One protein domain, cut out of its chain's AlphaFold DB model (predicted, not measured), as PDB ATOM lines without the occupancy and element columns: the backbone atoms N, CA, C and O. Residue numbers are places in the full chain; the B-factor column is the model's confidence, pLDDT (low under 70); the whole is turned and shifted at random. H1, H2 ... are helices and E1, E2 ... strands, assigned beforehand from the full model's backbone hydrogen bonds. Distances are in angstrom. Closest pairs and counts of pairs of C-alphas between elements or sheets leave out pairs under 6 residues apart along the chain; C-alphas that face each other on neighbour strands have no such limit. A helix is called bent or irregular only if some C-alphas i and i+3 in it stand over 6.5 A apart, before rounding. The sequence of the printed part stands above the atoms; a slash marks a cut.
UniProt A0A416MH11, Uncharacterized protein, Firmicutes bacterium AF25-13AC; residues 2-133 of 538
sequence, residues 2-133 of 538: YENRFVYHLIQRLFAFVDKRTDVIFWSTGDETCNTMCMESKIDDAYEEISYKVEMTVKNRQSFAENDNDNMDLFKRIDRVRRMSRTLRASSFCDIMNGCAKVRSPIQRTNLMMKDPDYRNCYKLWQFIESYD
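AT A GLANCE: This is residues 2 to 133 of the 538 residues of an uncharacterized protein of Firmicutes bacterium AF25-13AC (UniProt A0A416MH11). A long two-stranded hairpin, E1 and E2, reaches as an arm from a head of helices, in which the long helix H1 packs with H2 and H5, two helices that are apart from each other. The short helices H3 and H4 lie near the end of H1 away from the arm. The printed part has 132 residues, with five named helices and two named strands in the order H1 E1 E2 H2 H3 H4 H5; the class is mixed, helices and strands. The whole is extended, with a radius of gyration of the C-alphas of 25.8 A and spans of 91 by 33 by 25 A.

IN THESE COORDINATES: H1, residues 2 to 28, begins at C-alpha 2 (164.043, 151.052, 96.496) and is 37.4 A long. E1, residues 32 to 44, measures 38.0 A and E2, residues 49 to 61, 38.6 A. H2, residues 69 to 89, measures 31.2 A and is irregular: C-alphas 70 and 73 are 7.6 A apart. H3 is residues 92 to 96 and H4 residues 111 to 115. H5, residues 117 to 131, measures 21.0 A and ends at C-alpha 131 (158.813, 150.225, 118.143).

HOW THE PARTS SIT: H1 touches H2 with residues 11 to 22 alone, closest at the C-alphas of Phe 15 and Ser 85, 5.4 A; they run opposite ways at a shallow tilt of 33 degrees, only just short of steep. H1 touches H5 with residues 7 to 17 alone, closest at the C-alphas of Leu 10 and Trp 126, 6.5 A, the same way at a steep tilt of 45 degrees. H3 is close to H1 but not clearly touching, and H4 and H5 touch only at the corner. The hairpin E1 and E2 is antiparallel, with N 37 and O 56 within hydrogen-bond range at 2.8 A. Every O i to N i+4 pair is within range in H1, H3, H4 and H5, and 15 of 17 in H2.

THE WHOLE: The C-alphas of Ala 46 and Asn 111, the two farthest apart, are 91.5 A from each other. The printed part has no cut; the link from H3 to H4 is long. Residues 26 to 34, 46, 60 to 71 and 133 have pLDDT under 70.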
ATOM      1  N   TYR A   2     163.841 150.949  95.042       83.94
ATOM      2  CA  TYR A   2     164.043 151.052  96.496       83.94
ATOM      3  C   TYR A   2     162.924 150.334  97.264       83.94
ATOM      4  O   TYR A   2     163.186 149.609  98.213       83.94
ATOM      5  N   GLU A   3     161.700 150.445  96.768       85.56
ATOM      6  CA  GLU A   3     160.470 149.904  97.337       85.56
ATOM      7  C   GLU A   3     160.481 148.371  97.377       85.56
ATOM      8  O   GLU A   3     160.161 147.772  98.398       85.56
ATOM      9  N   ASN A   4     160.950 147.728  96.306       87.06
ATOM     10  CA  ASN A   4     161.085 146.268  96.261       87.06
ATOM     11  C   ASN A   4     162.160 145.774  97.240       87.06
ATOM     12  O   ASN A   4     161.973 144.756  97.898       87.06
ATOM     13  N   ARG A   5     163.263 146.522  97.394       87.25
ATOM     14  CA  ARG A   5     164.277 146.223  98.419       87.25
ATOM     15  C   ARG A   5     163.696 146.394  99.819       87.25
ATOM     16  O   ARG A   5     163.944 145.559 100.679       87.25
ATOM     17  N   PHE A   6     162.901 147.438 100.044       89.00
ATOM     18  CA  PHE A   6     162.215 147.656 101.314       89.00
ATOM     19  C   PHE A   6     161.300 146.475 101.671       89.00
ATOM     20  O   PHE A   6     161.410 145.950 102.774       89.00
ATOM     21  N   VAL A   7     160.460 146.010 100.740       89.19
ATOM     22  CA  VAL A   7     159.561 144.865 100.976       89.19
ATOM     23  C   VAL A   7     160.348 143.586 101.266       89.19
ATOM     24  O   VAL A   7     160.017 142.869 102.205       89.19
ATOM     25  N   TYR A   8     161.426 143.329 100.525       90.19
ATOM     26  CA  TYR A   8     162.299 142.184 100.781       90.19
ATOM     27  C   TYR A   8     162.895 142.207 102.198       90.19
ATOM     28  O   TYR A   8     162.741 141.250 102.958       90.19
ATOM     29  N   HIS A   9     163.515 143.326 102.594       89.12
ATOM     30  CA  HIS A   9     164.101 143.467 103.933       89.12
ATOM     31  C   HIS A   9     163.033 143.458 105.036       89.12
ATOM     32  O   HIS A   9     163.303 142.980 106.136       89.12
ATOM     33  N   LEU A  10     161.808 143.918 104.753       90.56
ATOM     34  CA  LEU A  10     160.671 143.802 105.668       90.56
ATOM     35  C   LEU A  10     160.278 142.339 105.893       90.56
ATOM     36  O   LEU A  10     160.081 141.951 107.040       90.56
ATOM     37  N   ILE A  11     160.197 141.522 104.838       90.69
ATOM     38  CA  ILE A  11     159.868 140.091 104.950       90.69
ATOM     39  C   ILE A  11     160.933 139.360 105.775       90.69
ATOM     40  O   ILE A  11     160.590 138.592 106.673       90.69
ATOM     41  N   GLN A  12     162.218 139.637 105.533       88.75
ATOM     42  CA  GLN A  12     163.307 139.050 106.319       88.75
ATOM     43  C   GLN A  12     163.230 139.438 107.798       88.75
ATOM     44  O   GLN A  12     163.362 138.583 108.675       88.75
ATOM     45  N   ARG A  13     162.990 140.723 108.080       88.56
ATOM     46  CA  ARG A  13     162.905 141.237 109.449       88.56
ATOM     47  C   ARG A  13     161.661 140.727 110.174       88.56
ATOM     48  O   ARG A  13     161.756 140.385 111.346       88.56
ATOM     49  N   LEU A  14     160.531 140.613 109.475       90.19
ATOM     50  CA  LEU A  14     159.303 140.005 109.987       90.19
ATOM     51  C   LEU A  14     159.517 138.531 110.332       90.19
ATOM     52  O   LEU A  14     159.112 138.104 111.408       90.19
ATOM     53  N   PHE A  15     160.159 137.763 109.446       89.31
ATOM     54  CA  PHE A  15     160.464 136.359 109.713       89.31
ATOM     55  C   PHE A  15     161.332 136.229 110.966       89.31
ATOM     56  O   PHE A  15     160.931 135.544 111.895       89.31
ATOM     57  N   ALA A  16     162.455 136.950 111.037       87.62
ATOM     58  CA  ALA A  16     163.344 136.906 112.198       87.62
ATOM     59  C   ALA A  16     162.651 137.355 113.499       87.62
ATOM     60  O   ALA A  16     162.895 136.778 114.555       87.62
ATOM     61  N   PHE A  17     161.772 138.360 113.429       88.00
ATOM     62  CA  PHE A  17     160.986 138.825 114.571       88.00
ATOM     63  C   PHE A  17     160.013 137.750 115.070       88.00
ATOM     64  O   PHE A  17     159.992 137.453 116.262       88.00
ATOM     65  N   VAL A  18     159.232 137.147 114.168       87.62
ATOM     66  CA  VAL A  18     158.256 136.105 114.519       87.62
ATOM     67  C   VAL A  18     158.958 134.845 115.014       87.62
ATOM     68  O   VAL A  18     158.529 134.289 116.016       87.62
ATOM     69  N   ASP A  19     160.031 134.410 114.354       84.75
ATOM     70  CA  ASP A  19     160.761 133.185 114.701       84.75
ATOM     71  C   ASP A  19     161.394 133.309 116.091       84.75
ATOM     72  O   ASP A  19     161.059 132.536 116.979       84.75
ATOM     73  N   LYS A  20     162.149 134.392 116.343       84.38
ATOM     74  CA  LYS A  20     162.767 134.652 117.652       84.38
ATOM     75  C   LYS A  20     161.743 134.703 118.788       84.38
ATOM     76  O   LYS A  20     162.012 134.219 119.878       84.38
ATOM     77  N   ARG A  21     160.577 135.318 118.564       80.44
ATOM     78  CA  ARG A  21     159.528 135.429 119.593       80.44
ATOM     79  C   ARG A  21     158.760 134.132 119.790       80.44
ATOM     80  O   ARG A  21     158.418 133.811 120.919       80.44
ATOM     81  N   THR A  22     158.517 133.395 118.710       79.38
ATOM     82  CA  THR A  22     157.905 132.068 118.798       79.38
ATOM     83  C   THR A  22     158.825 131.137 119.577       79.38
ATOM     84  O   THR A  22     158.370 130.478 120.501       79.38
ATOM     85  N   ASP A  23     160.124 131.148 119.285       76.75
ATOM     86  CA  ASP A  23     161.080 130.304 119.994       76.75
ATOM     87  C   ASP A  23     161.194 130.688 121.477       76.75
ATOM     88  O   ASP A  23     161.258 129.808 122.325       76.75
ATOM     89  N   VAL A  24     161.122 131.981 121.816       75.62
ATOM     90  CA  VAL A  24     161.069 132.428 123.219       75.62
ATOM     91  C   VAL A  24     159.834 131.869 123.937       75.62
ATOM     92  O   VAL A  24     159.973 131.287 125.009       75.62
ATOM     93  N   ILE A  25     158.649 131.967 123.332       73.44
ATOM     94  CA  ILE A  25     157.398 131.479 123.935       73.44
ATOM     95  C   ILE A  25     157.399 129.949 124.092       73.44
ATOM     96  O   ILE A  25     156.976 129.448 125.125       73.44
ATOM     97  N   PHE A  26     157.879 129.198 123.094       66.94
ATOM     98  CA  PHE A  26     157.831 127.729 123.123       66.94
ATOM     99  C   PHE A  26     158.984 127.084 123.903       66.94
ATOM    100  O   PHE A  26     158.774 126.050 124.529       66.94
ATOM    101  N   TRP A  27     160.188 127.666 123.869       63.53
ATOM    102  CA  TRP A  27     161.387 127.047 124.452       63.53
ATOM    103  C   TRP A  27     161.884 127.717 125.734       63.53
ATOM    104  O   TRP A  27     162.527 127.046 126.535       63.53
ATOM    105  N   SER A  28     161.623 129.015 125.941       59.09
ATOM    106  CA  SER A  28     162.125 129.750 127.119       59.09
ATOM    107  C   SER A  28     161.051 130.183 128.117       59.09
ATOM    108  O   SER A  28     161.392 130.614 129.211       59.09
ATOM    109  N   THR A  29     159.772 130.068 127.759       55.97
ATOM    110  CA  THR A  29     158.622 130.371 128.629       55.97
ATOM    111  C   THR A  29     157.818 129.102 128.920       55.97
ATOM    112  O   THR A  29     156.601 129.144 129.011       55.97
ATOM    113  N   GLY A  30     158.478 127.943 129.012       58.97
ATOM    114  CA  GLY A  30     157.867 126.809 129.706       58.97
ATOM    115  C   GLY A  30     157.759 127.155 131.188       58.97
ATOM    116  O   GLY A  30     158.676 127.784 131.721       58.97
ATOM    117  N   ASP A  31     156.662 126.780 131.837       57.25
ATOM    118  CA  ASP A  31     156.558 126.919 133.286       57.25
ATOM    119  C   ASP A  31     157.628 126.030 133.926       57.25
ATOM    120  O   ASP A  31     157.563 124.799 133.892       57.25
ATOM    121  N   GLU A  32     158.667 126.657 134.473       62.44
ATOM    122  CA  GLU A  32     159.699 125.948 135.213       62.44
ATOM    123  C   GLU A  32     159.174 125.688 136.626       62.44
ATOM    124  O   GLU A  32     159.356 126.503 137.530       62.44
ATOM    125  N   THR A  33     158.541 124.535 136.854       63.75
ATOM    126  CA  THR A  33     158.301 124.105 138.235       63.75
ATOM    127  C   THR A  33     159.639 123.656 138.818       63.75
ATOM    128  O   THR A  33     160.186 122.611 138.438       63.75
ATOM    129  N   CYS A  34     160.192 124.472 139.710       67.50
ATOM    130  CA  CYS A  34     161.434 124.193 140.412       67.50
ATOM    131  C   CYS A  34     161.116 123.702 141.826       67.50
ATOM    132  O   CYS A  34     160.790 124.492 142.706       67.50
ATOM    133  N   ASN A  35     161.245 122.396 142.057       76.50
ATOM    134  CA  ASN A  35     161.149 121.835 143.399       76.50
ATOM    135  C   ASN A  35     162.538 121.857 144.037       76.50
ATOM    136  O   ASN A  35     163.424 121.102 143.628       76.50
ATOM    137  N   THR A  36     162.731 122.716 145.034       74.12
ATOM    138  CA  THR A  36     163.983 122.800 145.792       74.12
ATOM    139  C   THR A  36     163.780 122.214 147.183       74.12
ATOM    140  O   THR A  36     162.992 122.722 147.975       74.12
ATOM    141  N   MET A  37     164.514 121.148 147.490       76.50
ATOM    142  CA  MET A  37     164.579 120.547 148.817       76.50
ATOM    143  C   MET A  37     165.913 120.902 149.471       76.50
ATOM    144  O   MET A  37     166.970 120.505 148.979       76.50
ATOM    145  N   CYS A  38     165.857 121.598 150.607       75.38
ATOM    146  CA  CYS A  38     167.026 121.937 151.416       75.38
ATOM    147  C   CYS A  38     166.927 121.270 152.791       75.38
ATOM    148  O   CYS A  38     165.999 121.542 153.549       75.38
ATOM    149  N   MET A  39     167.911 120.438 153.132       79.00
ATOM    150  CA  MET A  39     168.085 119.875 154.469       79.00
ATOM    151  C   MET A  39     169.450 120.288 155.012       79.00
ATOM    152  O   MET A  39     170.486 119.922 154.460       79.00
ATOM    153  N   GLU A  40     169.454 121.021 156.123       81.25
ATOM    154  CA  GLU A  40     170.647 121.245 156.937       81.25
ATOM    155  C   GLU A  40     170.474 120.523 158.270       81.25
ATOM    156  O   GLU A  40     169.491 120.714 158.983       81.25
ATOM    157  N   SER A  41     171.430 119.668 158.611       80.88
ATOM    158  CA  SER A  41     171.476 118.958 159.883       80.88
ATOM    159  C   SER A  41     172.849 119.115 160.509       80.88
ATOM    160  O   SER A  41     173.877 118.966 159.847       80.88
ATOM    161  N   LYS A  42     172.850 119.437 161.800       82.62
ATOM    162  CA  LYS A  42     174.045 119.504 162.634       82.62
ATOM    163  C   LYS A  42     173.870 118.500 163.756       82.62
ATOM    164  O   LYS A  42     172.896 118.591 164.503       82.62
ATOM    165  N   ILE A  43     174.766 117.527 163.815       79.94
ATOM    166  CA  ILE A  43     174.774 116.489 164.839       79.94
ATOM    167  C   ILE A  43     176.088 116.640 165.594       79.94
ATOM    168  O   ILE A  43     177.154 116.406 165.032       79.94
ATOM    169  N   ASP A  44     175.983 117.039 166.858       76.00
ATOM    170  CA  ASP A  44     177.111 117.129 167.779       76.00
ATOM    171  C   ASP A  44     177.122 115.883 168.669       76.00
ATOM    172  O   ASP A  44     176.217 115.690 169.486       76.00
ATOM    173  N   ASP A  45     178.144 115.042 168.521       73.19
ATOM    174  CA  ASP A  45     178.475 113.986 169.480       73.19
ATOM    175  C   ASP A  45     179.701 114.401 170.318       73.19
ATOM    176  O   ASP A  45     180.443 115.321 169.974       73.19
ATOM    177  N   ALA A  46     179.956 113.715 171.433       69.88
ATOM    178  CA  ALA A  46     181.051 114.012 172.360       69.88
ATOM    179  C   ALA A  46     182.455 113.977 171.715       69.88
ATOM    180  O   ALA A  46     183.410 114.489 172.305       69.88
ATOM    181  N   TYR A  47     182.584 113.376 170.528       70.25
ATOM    182  CA  TYR A  47     183.846 113.201 169.806       70.25
ATOM    183  C   TYR A  47     183.809 113.651 168.333       70.25
ATOM    184  O   TYR A  47     184.878 113.792 167.741       70.25
ATOM    185  N   GLU A  48     182.633 113.896 167.741       72.56
ATOM    186  CA  GLU A  48     182.476 114.231 166.316       72.56
ATOM    187  C   GLU A  48     181.402 115.315 166.119       72.56
ATOM    188  O   GLU A  48     180.306 115.212 166.660       72.56
ATOM    189  N   GLU A  49     181.710 116.338 165.318       80.00
ATOM    190  CA  GLU A  49     180.740 117.331 164.833       80.00
ATOM    191  C   GLU A  49     180.440 117.021 163.362       80.00
ATOM    192  O   GLU A  49     181.317 117.114 162.496       80.00
ATOM    193  N   ILE A  50     179.200 116.624 163.076       78.06
ATOM    194  CA  ILE A  50     178.745 116.266 161.732       78.06
ATOM    195  C   ILE A  50     177.846 117.390 161.228       78.06
ATOM    196  O   ILE A  50     176.735 117.594 161.720       78.06
ATOM    197  N   SER A  51     178.311 118.098 160.201       81.81
ATOM    198  CA  SER A  51     177.479 119.027 159.436       81.81
ATOM    199  C   SER A  51     177.097 118.391 158.104       81.81
ATOM    200  O   SER A  51     177.955 118.022 157.303       81.81
ATOM    201  N   TYR A  52     175.797 118.240 157.874       79.56
ATOM    202  CA  TYR A  52     175.244 117.672 156.653       79.56
ATOM    203  C   TYR A  52     174.320 118.685 155.995       79.56
ATOM    204  O   TYR A  52     173.353 119.144 156.600       79.56
ATOM    205  N   LYS A  53     174.640 119.044 154.753       83.12
ATOM    206  CA  LYS A  53     173.836 119.939 153.929       83.12
ATOM    207  C   LYS A  53     173.520 119.239 152.619       83.12
ATOM    208  O   LYS A  53     174.436 118.912 151.869       83.12
ATOM    209  N   VAL A  54     172.234 119.040 152.356       80.44
ATOM    210  CA  VAL A  54     171.731 118.529 151.082       80.44
ATOM    211  C   VAL A  54     170.828 119.570 150.475       80.44
ATOM    212  O   VAL A  54     169.867 120.020 151.094       80.44
ATOM    213  N   GLU A  55     171.152 119.922 149.244       81.06
ATOM    214  CA  GLU A  55     170.316 120.726 148.378       81.06
ATOM    215  C   GLU A  55     170.027 119.879 147.145       81.06
ATOM    216  O   GLU A  55     170.945 119.437 146.451       81.06
ATOM    217  N   MET A  56     168.751 119.593 146.918       75.94
ATOM    218  CA  MET A  56     168.286 118.868 145.748       75.94
ATOM    219  C   MET A  56     167.300 119.751 145.001       75.94
ATOM    220  O   MET A  56     166.253 120.113 145.532       75.94
ATOM    221  N   THR A  57     167.638 120.082 143.760       78.12
ATOM    222  CA  THR A  57     166.804 120.908 142.890       78.12
ATOM    223  C   THR A  57     166.314 120.060 141.728       78.12
ATOM    224  O   THR A  57     167.104 119.646 140.880       78.12
ATOM    225  N   VAL A  58     165.009 119.808 141.676       77.19
ATOM    226  CA  VAL A  58     164.359 119.116 140.562       77.19
ATOM    227  C   VAL A  58     163.657 120.161 139.708       77.19
ATOM    228  O   VAL A  58     162.683 120.778 140.134       77.19
ATOM    229  N   LYS A  59     164.172 120.370 138.495       73.94
ATOM    230  CA  LYS A  59     163.569 121.263 137.504       73.94
ATOM    231  C   LYS A  59     162.767 120.431 136.519       73.94
ATOM    232  O   LYS A  59     163.357 119.688 135.738       73.94
ATOM    233  N   ASN A  60     161.446 120.562 136.545       65.69
ATOM    234  CA  ASN A  60     160.620 119.993 135.490       65.69
ATOM    235  C   ASN A  60     160.503 121.025 134.367       65.69
ATOM    236  O   ASN A  60     159.944 122.102 134.560       65.69
ATOM    237  N   ARG A  61     161.080 120.720 133.205       58.53
ATOM    238  CA  ARG A  61     160.943 121.545 132.002       58.53
ATOM    239  C   ARG A  61     159.725 121.061 131.223       58.53
ATOM    240  O   ARG A  61     159.879 120.432 130.180       58.53
ATOM    241  N   GLN A  62     158.525 121.306 131.741       55.12
ATOM    242  CA  GLN A  62     157.318 121.081 130.950       55.12
ATOM    243  C   GLN A  62     157.124 122.261 130.000       55.12
ATOM    244  O   GLN A  62     157.057 123.421 130.402       55.12
ATOM    245  N   SER A  63     157.093 121.964 128.702       51.72
ATOM    246  CA  SER A  63     156.773 122.968 127.693       51.72
ATOM    247  C   SER A  63     155.279 123.299 127.763       51.72
ATOM    248  O   SER A  63     154.444 122.408 127.901       51.72
ATOM    249  N   PHE A  64     154.942 124.584 127.630       51.00
ATOM    250  CA  PHE A  64     153.585 125.156 127.712       51.00
ATOM    251  C   PHE A  64     152.537 124.489 126.785       51.00
ATOM    252  O   PHE A  64     151.346 124.777 126.867       51.00
ATOM    253  N   ALA A  65     152.971 123.626 125.863       51.34
ATOM    254  CA  ALA A  65     152.137 123.007 124.843       51.34
ATOM    255  C   ALA A  65     151.245 121.862 125.356       51.34
ATOM    256  O   ALA A  65     150.276 121.528 124.677       51.34
ATOM    257  N   GLU A  66     151.553 121.249 126.504       52.78
ATOM    258  CA  GLU A  66     150.912 119.981 126.884       52.78
ATOM    259  C   GLU A  66     149.696 120.109 127.812       52.78
ATOM    260  O   GLU A  66     148.839 119.230 127.763       52.78
ATOM    261  N   ASN A  67     149.542 121.190 128.590       49.72
ATOM    262  CA  ASN A  67     148.553 121.199 129.684       49.72
ATOM    263  C   ASN A  67     147.509 122.326 129.679       49.72
ATOM    264  O   ASN A  67     146.546 122.225 130.438       49.72
ATOM    265  N   ASP A  68     147.624 123.358 128.832       56.56
ATOM    266  CA  ASP A  68     146.786 124.555 128.984       56.56
ATOM    267  C   ASP A  68     145.790 124.756 127.825       56.56
ATOM    268  O   ASP A  68     146.093 125.306 126.761       56.56
ATOM    269  N   ASN A  69     144.559 124.275 128.027       58.44
ATOM    270  CA  ASN A  69     143.472 124.316 127.037       58.44
ATOM    271  C   ASN A  69     143.045 125.763 126.701       58.44
ATOM    272  O   ASN A  69     142.575 126.041 125.595       58.44
ATOM    273  N   ASP A  70     143.268 126.695 127.630       61.91
ATOM    274  CA  ASP A  70     142.818 128.087 127.541       61.91
ATOM    275  C   ASP A  70     143.654 128.932 126.561       61.91
ATOM    276  O   ASP A  70     143.153 129.895 125.973       61.91
ATOM    277  N   ASN A  71     144.901 128.533 126.286       67.38
ATOM    278  CA  ASN A  71     145.825 129.282 125.428       67.38
ATOM    279  C   ASN A  71     145.977 128.708 124.002       67.38
ATOM    280  O   ASN A  71     146.665 129.284 123.151       67.38
ATOM    281  N   MET A  72     145.259 127.628 123.674       70.19
ATOM    282  CA  MET A  72     145.344 126.940 122.375       70.19
ATOM    283  C   MET A  72     145.026 127.829 121.166       70.19
ATOM    284  O   MET A  72     145.655 127.713 120.108       70.19
ATOM    285  N   ASP A  73     144.066 128.743 121.290       75.88
ATOM    286  CA  ASP A  73     143.690 129.629 120.186       75.88
ATOM    287  C   ASP A  73     144.731 130.728 119.927       75.88
ATOM    288  O   ASP A  73     144.912 131.157 118.780       75.88
ATOM    289  N   LEU A  74     145.477 131.142 120.956       77.81
ATOM    290  CA  LEU A  74     146.624 132.033 120.801       77.81
ATOM    291  C   LEU A  74     147.759 131.317 120.056       77.81
ATOM    292  O   LEU A  74     148.281 131.864 119.080       77.81
ATOM    293  N   PHE A  75     148.062 130.065 120.416       74.25
ATOM    294  CA  PHE A  75     149.078 129.254 119.735       74.25
ATOM    295  C   PHE A  75     148.745 128.994 118.264       74.25
ATOM    296  O   PHE A  75     149.592 129.205 117.393       74.25
ATOM    297  N   LYS A  76     147.490 128.648 117.943       82.25
ATOM    298  CA  LYS A  76     147.037 128.497 116.545       82.25
ATOM    299  C   LYS A  76     147.227 129.783 115.737       82.25
ATOM    300  O   LYS A  76     147.568 129.732 114.554       82.25
ATOM    301  N   ARG A  77     147.005 130.951 116.354       83.50
ATOM    302  CA  ARG A  77     147.224 132.254 115.707       83.50
ATOM    303  C   ARG A  77     148.709 132.535 115.484       83.50
ATOM    304  O   ARG A  77     149.055 132.981 114.391       83.50
ATOM    305  N   ILE A  78     149.566 132.257 116.467       83.44
ATOM    306  CA  ILE A  78     151.025 132.418 116.357       83.44
ATOM    307  C   ILE A  78     151.571 131.524 115.240       83.44
ATOM    308  O   ILE A  78     152.259 132.007 114.337       83.44
ATOM    309  N   ASP A  79     151.187 130.250 115.229       82.75
ATOM    310  CA  ASP A  79     151.650 129.303 114.221       82.75
ATOM    311  C   ASP A  79     151.148 129.667 112.814       82.75
ATOM    312  O   ASP A  79     151.909 129.647 111.844       82.75
ATOM    313  N   ARG A  80     149.901 130.147 112.684       87.50
ATOM    314  CA  ARG A  80     149.404 130.700 111.413       87.50
ATOM    315  C   ARG A  80     150.286 131.848 110.910       87.50
ATOM    316  O   ARG A  80     150.623 131.872 109.726       87.50
ATOM    317  N   VAL A  81     150.677 132.782 111.780       88.06
ATOM    318  CA  VAL A  81     151.557 133.907 111.416       88.06
ATOM    319  C   VAL A  81     152.957 133.414 111.030       88.06
ATOM    320  O   VAL A  81     153.492 133.877 110.021       88.06
ATOM    321  N   ARG A  82     153.523 132.434 111.749       87.62
ATOM    322  CA  ARG A  82     154.824 131.819 111.422       87.62
ATOM    323  C   ARG A  82     154.806 131.105 110.070       87.62
ATOM    324  O   ARG A  82     155.719 131.281 109.263       87.62
ATOM    325  N   ARG A  83     153.753 130.341 109.765       87.56
ATOM    326  CA  ARG A  83     153.599 129.692 108.451       87.56
ATOM    327  C   ARG A  83     153.475 130.718 107.325       87.56
ATOM    328  O   ARG A  83     154.105 130.559 106.279       87.56
ATOM    329  N   MET A  84     152.705 131.788 107.538       87.38
ATOM    330  CA  MET A  84     152.567 132.869 106.559       87.38
ATOM    331  C   MET A  84     153.899 133.590 106.311       87.38
ATOM    332  O   MET A  84     154.263 133.794 105.153       87.38
ATOM    333  N   SER A  85     154.664 133.923 107.357       88.62
ATOM    334  CA  SER A  85     155.969 134.585 107.204       88.62
ATOM    335  C   SER A  85     156.996 133.686 106.504       88.62
ATOM    336  O   SER A  85     157.723 134.156 105.627       88.62
ATOM    337  N   ARG A  86     157.003 132.380 106.805       89.06
ATOM    338  CA  ARG A  86     157.837 131.383 106.116       89.06
ATOM    339  C   ARG A  86     157.478 131.267 104.633       89.06
ATOM    340  O   ARG A  86     158.371 131.269 103.790       89.06
ATOM    341  N   THR A  87     156.185 131.240 104.312       90.69
ATOM    342  CA  THR A  87     155.696 131.185 102.923       90.69
ATOM    343  C   THR A  87     156.107 132.433 102.137       90.69
ATOM    344  O   THR A  87     156.559 132.327 101.002       90.69
ATOM    345  N   LEU A  88     156.016 133.619 102.748       88.50
ATOM    346  CA  LEU A  88     156.461 134.869 102.124       88.50
ATOM    347  C   LEU A  88     157.976 134.889 101.884       88.50
ATOM    348  O   LEU A  88     158.426 135.353 100.834       88.50
ATOM    349  N   ARG A  89     158.769 134.358 102.821       87.94
ATOM    350  CA  ARG A  89     160.227 134.238 102.666       87.94
ATOM    351  C   ARG A  89     160.612 133.281 101.535       87.94
ATOM    352  O   ARG A  89     161.551 133.587 100.815       87.94
ATOM    353  N   ALA A  90     159.886 132.179 101.369       89.12
ATOM    354  CA  ALA A  90     160.108 131.192 100.309       89.12
ATOM    355  C   ALA A  90     159.473 131.577  98.955       89.12
ATOM    356  O   ALA A  90     159.406 130.756  98.044       89.12
ATOM    357  N   SER A  91     158.944 132.797  98.821       92.12
ATOM    358  CA  SER A  91     158.366 133.252  97.557       92.12
ATOM    359  C   SER A  91     159.452 133.540  96.517       92.12
ATOM    360  O   SER A  91     160.517 134.061  96.845       92.12
ATOM    361  N   SER A  92     159.135 133.312  95.239       88.38
ATOM    362  CA  SER A  92     160.040 133.582  94.109       88.38
ATOM    363  C   SER A  92     160.533 135.035  94.054       88.38
ATOM    364  O   SER A  92     161.616 135.316  93.546       88.38
ATOM    365  N   PHE A  93     159.764 135.972  94.613       88.94
ATOM    366  CA  PHE A  93     160.176 137.363  94.778       88.94
ATOM    367  C   PHE A  93     161.415 137.506  95.674       88.94
ATOM    368  O   PHE A  93     162.324 138.269  95.346       88.94
ATOM    369  N   CYS A  94     161.464 136.778  96.792       86.44
ATOM    370  CA  CYS A  94     162.594 136.813  97.716       86.44
ATOM    371  C   CYS A  94     163.851 136.191  97.100       86.44
ATOM    372  O   CYS A  94     164.941 136.719  97.317       86.44
ATOM    373  N   ASP A  95     163.699 135.155  96.274       86.25
ATOM    374  CA  ASP A  95     164.817 134.532  95.556       86.25
ATOM    375  C   ASP A  95     165.447 135.496  94.543       86.25
ATOM    376  O   ASP A  95     166.666 135.650  94.495       86.25
ATOM    377  N   ILE A  96     164.616 136.219  93.782       87.88
ATOM    378  CA  ILE A  96     165.072 137.220  92.802       87.88
ATOM    379  C   ILE A  96     165.787 138.394  93.489       87.88
ATOM    380  O   ILE A  96     166.721 138.973  92.937       87.88
ATOM    381  N   MET A  97     165.342 138.766  94.688       83.38
ATOM    382  CA  MET A  97     165.878 139.900  95.447       83.38
ATOM    383  C   MET A  97     167.052 139.518  96.363       83.38
ATOM    384  O   MET A  97     167.558 140.374  97.104       83.38
ATOM    385  N   ASN A  98     167.506 138.263  96.308       82.75
ATOM    386  CA  ASN A  98     168.625 137.785  97.102       82.75
ATOM    387  C   ASN A  98     169.923 138.529  96.722       82.75
ATOM    388  O   ASN A  98     170.216 138.758  95.551       82.75
ATOM    389  N   GLY A  99     170.679 138.984  97.726       79.88
ATOM    390  CA  GLY A  99     171.883 139.807  97.525       79.88
ATOM    391  C   GLY A  99     171.643 141.303  97.253       79.88
ATOM    392  O   GLY A  99     172.597 142.035  96.988       79.88
ATOM    393  N   CYS A 100     170.406 141.808  97.339       84.25
ATOM    394  CA  CYS A 100     170.154 143.240  97.156       84.25
ATOM    395  C   CYS A 100     170.704 144.110  98.309       84.25
ATOM    396  O   CYS A 100     170.743 143.706  99.474       84.25
ATOM    397  N   ALA A 101     171.092 145.357  97.998       83.19
ATOM    398  CA  ALA A 101     171.647 146.282  98.990       83.19
ATOM    399  C   ALA A 101     170.679 146.529 100.166       83.19
ATOM    400  O   ALA A 101     169.501 146.845  99.961       83.19
ATOM    401  N   LYS A 102     171.207 146.409 101.392       84.06
ATOM    402  CA  LYS A 102     170.444 146.455 102.646       84.06
ATOM    403  C   LYS A 102     169.768 147.805 102.867       84.06
ATOM    404  O   LYS A 102     170.434 148.841 102.887       84.06
ATOM    405  N   VAL A 103     168.456 147.788 103.087       85.12
ATOM    406  CA  VAL A 103     167.700 148.982 103.482       85.12
ATOM    407  C   VAL A 103     167.865 149.182 104.987       85.12
ATOM    408  O   VAL A 103     167.557 148.288 105.774       85.12
ATOM    409  N   ARG A 104     168.406 150.339 105.381       79.62
ATOM    410  CA  ARG A 104     168.630 150.717 106.783       79.62
ATOM    411  C   ARG A 104     167.609 151.755 107.228       79.62
ATOM    412  O   ARG A 104     167.137 152.552 106.418       79.62
ATOM    413  N   SER A 105     167.308 151.743 108.517       80.50
ATOM    414  CA  SER A 105     166.483 152.750 109.179       80.50
ATOM    415  C   SER A 105     167.267 154.059 109.307       80.50
ATOM    416  O   SER A 105     168.470 154.004 109.580       80.50
ATOM    417  N   PRO A 106     166.629 155.231 109.138       82.06
ATOM    418  CA  PRO A 106     165.211 155.463 108.835       82.06
ATOM    419  C   PRO A 106     164.837 155.252 107.351       82.06
ATOM    420  O   PRO A 106     165.579 155.618 106.441       82.06
ATOM    421  N   ILE A 107     163.645 154.691 107.107       82.69
ATOM    422  CA  ILE A 107     163.132 154.402 105.756       82.69
ATOM    423  C   ILE A 107     162.737 155.692 105.026       82.69
ATOM    424  O   ILE A 107     162.021 156.539 105.566       82.69
ATOM    425  N   GLN A 108     163.152 155.816 103.764       80.75
ATOM    426  CA  GLN A 108     162.797 156.947 102.910       80.75
ATOM    427  C   GLN A 108     161.326 156.854 102.485       80.75
ATOM    428  O   GLN A 108     160.898 155.868 101.885       80.75
ATOM    429  N   ARG A 109     160.546 157.905 102.761       79.62
ATOM    430  CA  ARG A 109     159.137 158.001 102.350       79.62
ATOM    431  C   ARG A 109     159.046 158.391 100.877       79.62
ATOM    432  O   ARG A 109     158.976 159.575 100.551       79.62
ATOM    433  N   THR A 110     159.074 157.409  99.981       82.62
ATOM    434  CA  THR A 110     158.886 157.666  98.547       82.62
ATOM    435  C   THR A 110     157.405 157.881  98.217       82.62
ATOM    436  O   THR A 110     156.510 157.438  98.939       82.62
ATOM    437  N   ASN A 111     157.120 158.564  97.103       79.88
ATOM    438  CA  ASN A 111     155.744 158.846  96.673       79.88
ATOM    439  C   ASN A 111     154.906 157.572  96.479       79.88
ATOM    440  O   ASN A 111     153.699 157.608  96.705       79.88
ATOM    441  N   LEU A 112     155.533 156.460  96.081       79.00
ATOM    442  CA  LEU A 112     154.852 155.179  95.887       79.00
ATOM    443  C   LEU A 112     154.416 154.576  97.230       79.00
ATOM    444  O   LEU A 112     153.270 154.167  97.370       79.00
ATOM    445  N   MET A 113     155.278 154.649  98.250       76.62
ATOM    446  CA  MET A 113     154.964 154.180  99.604       76.62
ATOM    447  C   MET A 113     153.855 154.974 100.302       76.62
ATOM    448  O   MET A 113     153.208 154.465 101.214       76.62
ATOM    449  N   MET A 114     153.650 156.228  99.890       76.38
ATOM    450  CA  MET A 114     152.628 157.108 100.463       76.38
ATOM    451  C   MET A 114     151.287 157.042  99.722       76.38
ATOM    452  O   MET A 114     150.257 157.351 100.322       76.38
ATOM    453  N   LYS A 115     151.288 156.677  98.433       84.38
ATOM    454  CA  LYS A 115     150.078 156.626  97.595       84.38
ATOM    455  C   LYS A 115     149.425 155.247  97.564       84.38
ATOM    456  O   LYS A 115     148.202 155.178  97.503       84.38
ATOM    457  N   ASP A 116     150.218 154.182  97.599       87.38
ATOM    458  CA  ASP A 116     149.713 152.814  97.538       87.38
ATOM    459  C   ASP A 116     149.302 152.304  98.942       87.38
ATOM    460  O   ASP A 116     150.104 152.389  99.885       87.38
ATOM    461  N   PRO A 117     148.065 151.793  99.124       90.06
ATOM    462  CA  PRO A 117     147.600 151.238 100.395       90.06
ATOM    463  C   PRO A 117     148.454 150.084 100.939       90.06
ATOM    464  O   PRO A 117     148.659 150.007 102.155       90.06
ATOM    465  N   ASP A 118     148.976 149.215 100.073       88.38
ATOM    466  CA  ASP A 118     149.701 148.011 100.483       88.38
ATOM    467  C   ASP A 118     151.086 148.372 101.015       88.38
ATOM    468  O   ASP A 118     151.464 147.972 102.120       88.38
ATOM    469  N   TYR A 119     151.802 149.256 100.315       88.44
ATOM    470  CA  TYR A 119     153.082 149.772 100.803       88.44
ATOM    471  C   TYR A 119     152.935 150.586 102.095       88.44
ATOM    472  O   TYR A 119     153.834 150.561 102.941       88.44
ATOM    473  N   ARG A 120     151.796 151.261 102.302       86.62
ATOM    474  CA  ARG A 120     151.496 151.944 103.567       86.62
ATOM    475  C   ARG A 120     151.324 150.954 104.719       86.62
ATOM    476  O   ARG A 120     151.779 151.236 105.828       86.62
ATOM    477  N   ASN A 121     150.697 149.805 104.477       89.12
ATOM    478  CA  ASN A 121     150.574 148.740 105.475       89.12
ATOM    479  C   ASN A 121     151.932 148.092 105.771       89.12
ATOM    480  O   ASN A 121     152.266 147.898 106.940       89.12
ATOM    481  N   CYS A 122     152.761 147.864 104.750       89.00
ATOM    482  CA  CYS A 122     154.141 147.414 104.930       89.00
ATOM    483  C   CYS A 122     154.969 148.407 105.762       89.00
ATOM    484  O   CYS A 122     155.721 148.000 106.646       89.00
ATOM    485  N   TYR A 123     154.809 149.713 105.532       88.56
ATOM    486  CA  TYR A 123     155.480 150.744 106.326       88.56
ATOM    487  C   TYR A 123     155.012 150.755 107.788       88.56
ATOM    488  O   TYR A 123     155.843 150.822 108.690       88.56
ATOM    489  N   LYS A 124     153.704 150.629 108.045       88.06
ATOM    490  CA  LYS A 124     153.170 150.501 109.413       88.06
ATOM    491  C   LYS A 124     153.709 149.261 110.127       88.06
ATOM    492  O   LYS A 124     154.065 149.347 111.295       88.06
ATOM    493  N   LEU A 125     153.795 148.128 109.426       90.12
ATOM    494  CA  LEU A 125     154.366 146.896 109.970       90.12
ATOM    495  C   LEU A 125     155.852 147.066 110.304       90.12
ATOM    496  O   LEU A 125     156.294 146.631 111.361       90.12
ATOM    497  N   TRP A 126     156.611 147.740 109.435       89.12
ATOM    498  CA  TRP A 126     158.006 148.079 109.715       89.12
ATOM    499  C   TRP A 126     158.131 148.932 110.983       89.12
ATOM    500  O   TRP A 126     158.935 148.612 111.852       89.12
ATOM    501  N   GLN A 127     157.308 149.979 111.112       88.06
ATOM    502  CA  GLN A 127     157.286 150.824 112.310       88.06
ATOM    503  C   GLN A 127     156.933 150.027 113.565       88.06
ATOM    504  O   GLN A 127     157.588 150.214 114.581       88.06
ATOM    505  N   PHE A 128     155.956 149.118 113.481       89.81
ATOM    506  CA  PHE A 128     155.584 148.245 114.592       89.81
ATOM    507  C   PHE A 128     156.766 147.388 115.052       89.81
ATOM    508  O   PHE A 128     157.089 147.395 116.232       89.81
ATOM    509  N   ILE A 129     157.449 146.714 114.120       87.38
ATOM    510  CA  ILE A 129     158.615 145.873 114.432       87.38
ATOM    511  C   ILE A 129     159.756 146.703 115.044       87.38
ATOM    512  O   ILE A 129     160.514 146.187 115.858       87.38
ATOM    513  N   GLU A 130     159.900 147.974 114.660       84.69
ATOM    514  CA  GLU A 130     160.916 148.869 115.230       84.69
ATOM    515  C   GLU A 130     160.553 149.445 116.592       84.69
ATOM    516  O   GLU A 130     161.452 149.680 117.388       84.69
ATOM    517  N   SER A 131     159.271 149.690 116.858       84.50
ATOM    518  CA  SER A 131     158.813 150.225 118.143       84.50
ATOM    519  C   SER A 131     158.609 149.156 119.219       84.50
ATOM    520  O   SER A 131     158.295 149.495 120.354       84.50
ATOM    521  N   TYR A 132     158.695 147.873 118.860       81.50
ATOM    522  CA  TYR A 132     158.356 146.769 119.753       81.50
ATOM    523  C   TYR A 132     159.565 146.315 120.584       81.50
ATOM    524  O   TYR A 132     160.301 145.413 120.179       81.50
ATOM    525  N   ASP A 133     159.735 146.920 121.763       69.75
ATOM    526  CA  ASP A 133     160.792 146.581 122.735       69.75
ATOM    527  C   ASP A 133     160.316 145.672 123.887       69.75
ATOM    528  O   ASP A 133     161.129 145.155 124.651       69.75
TER     529      ASP A 133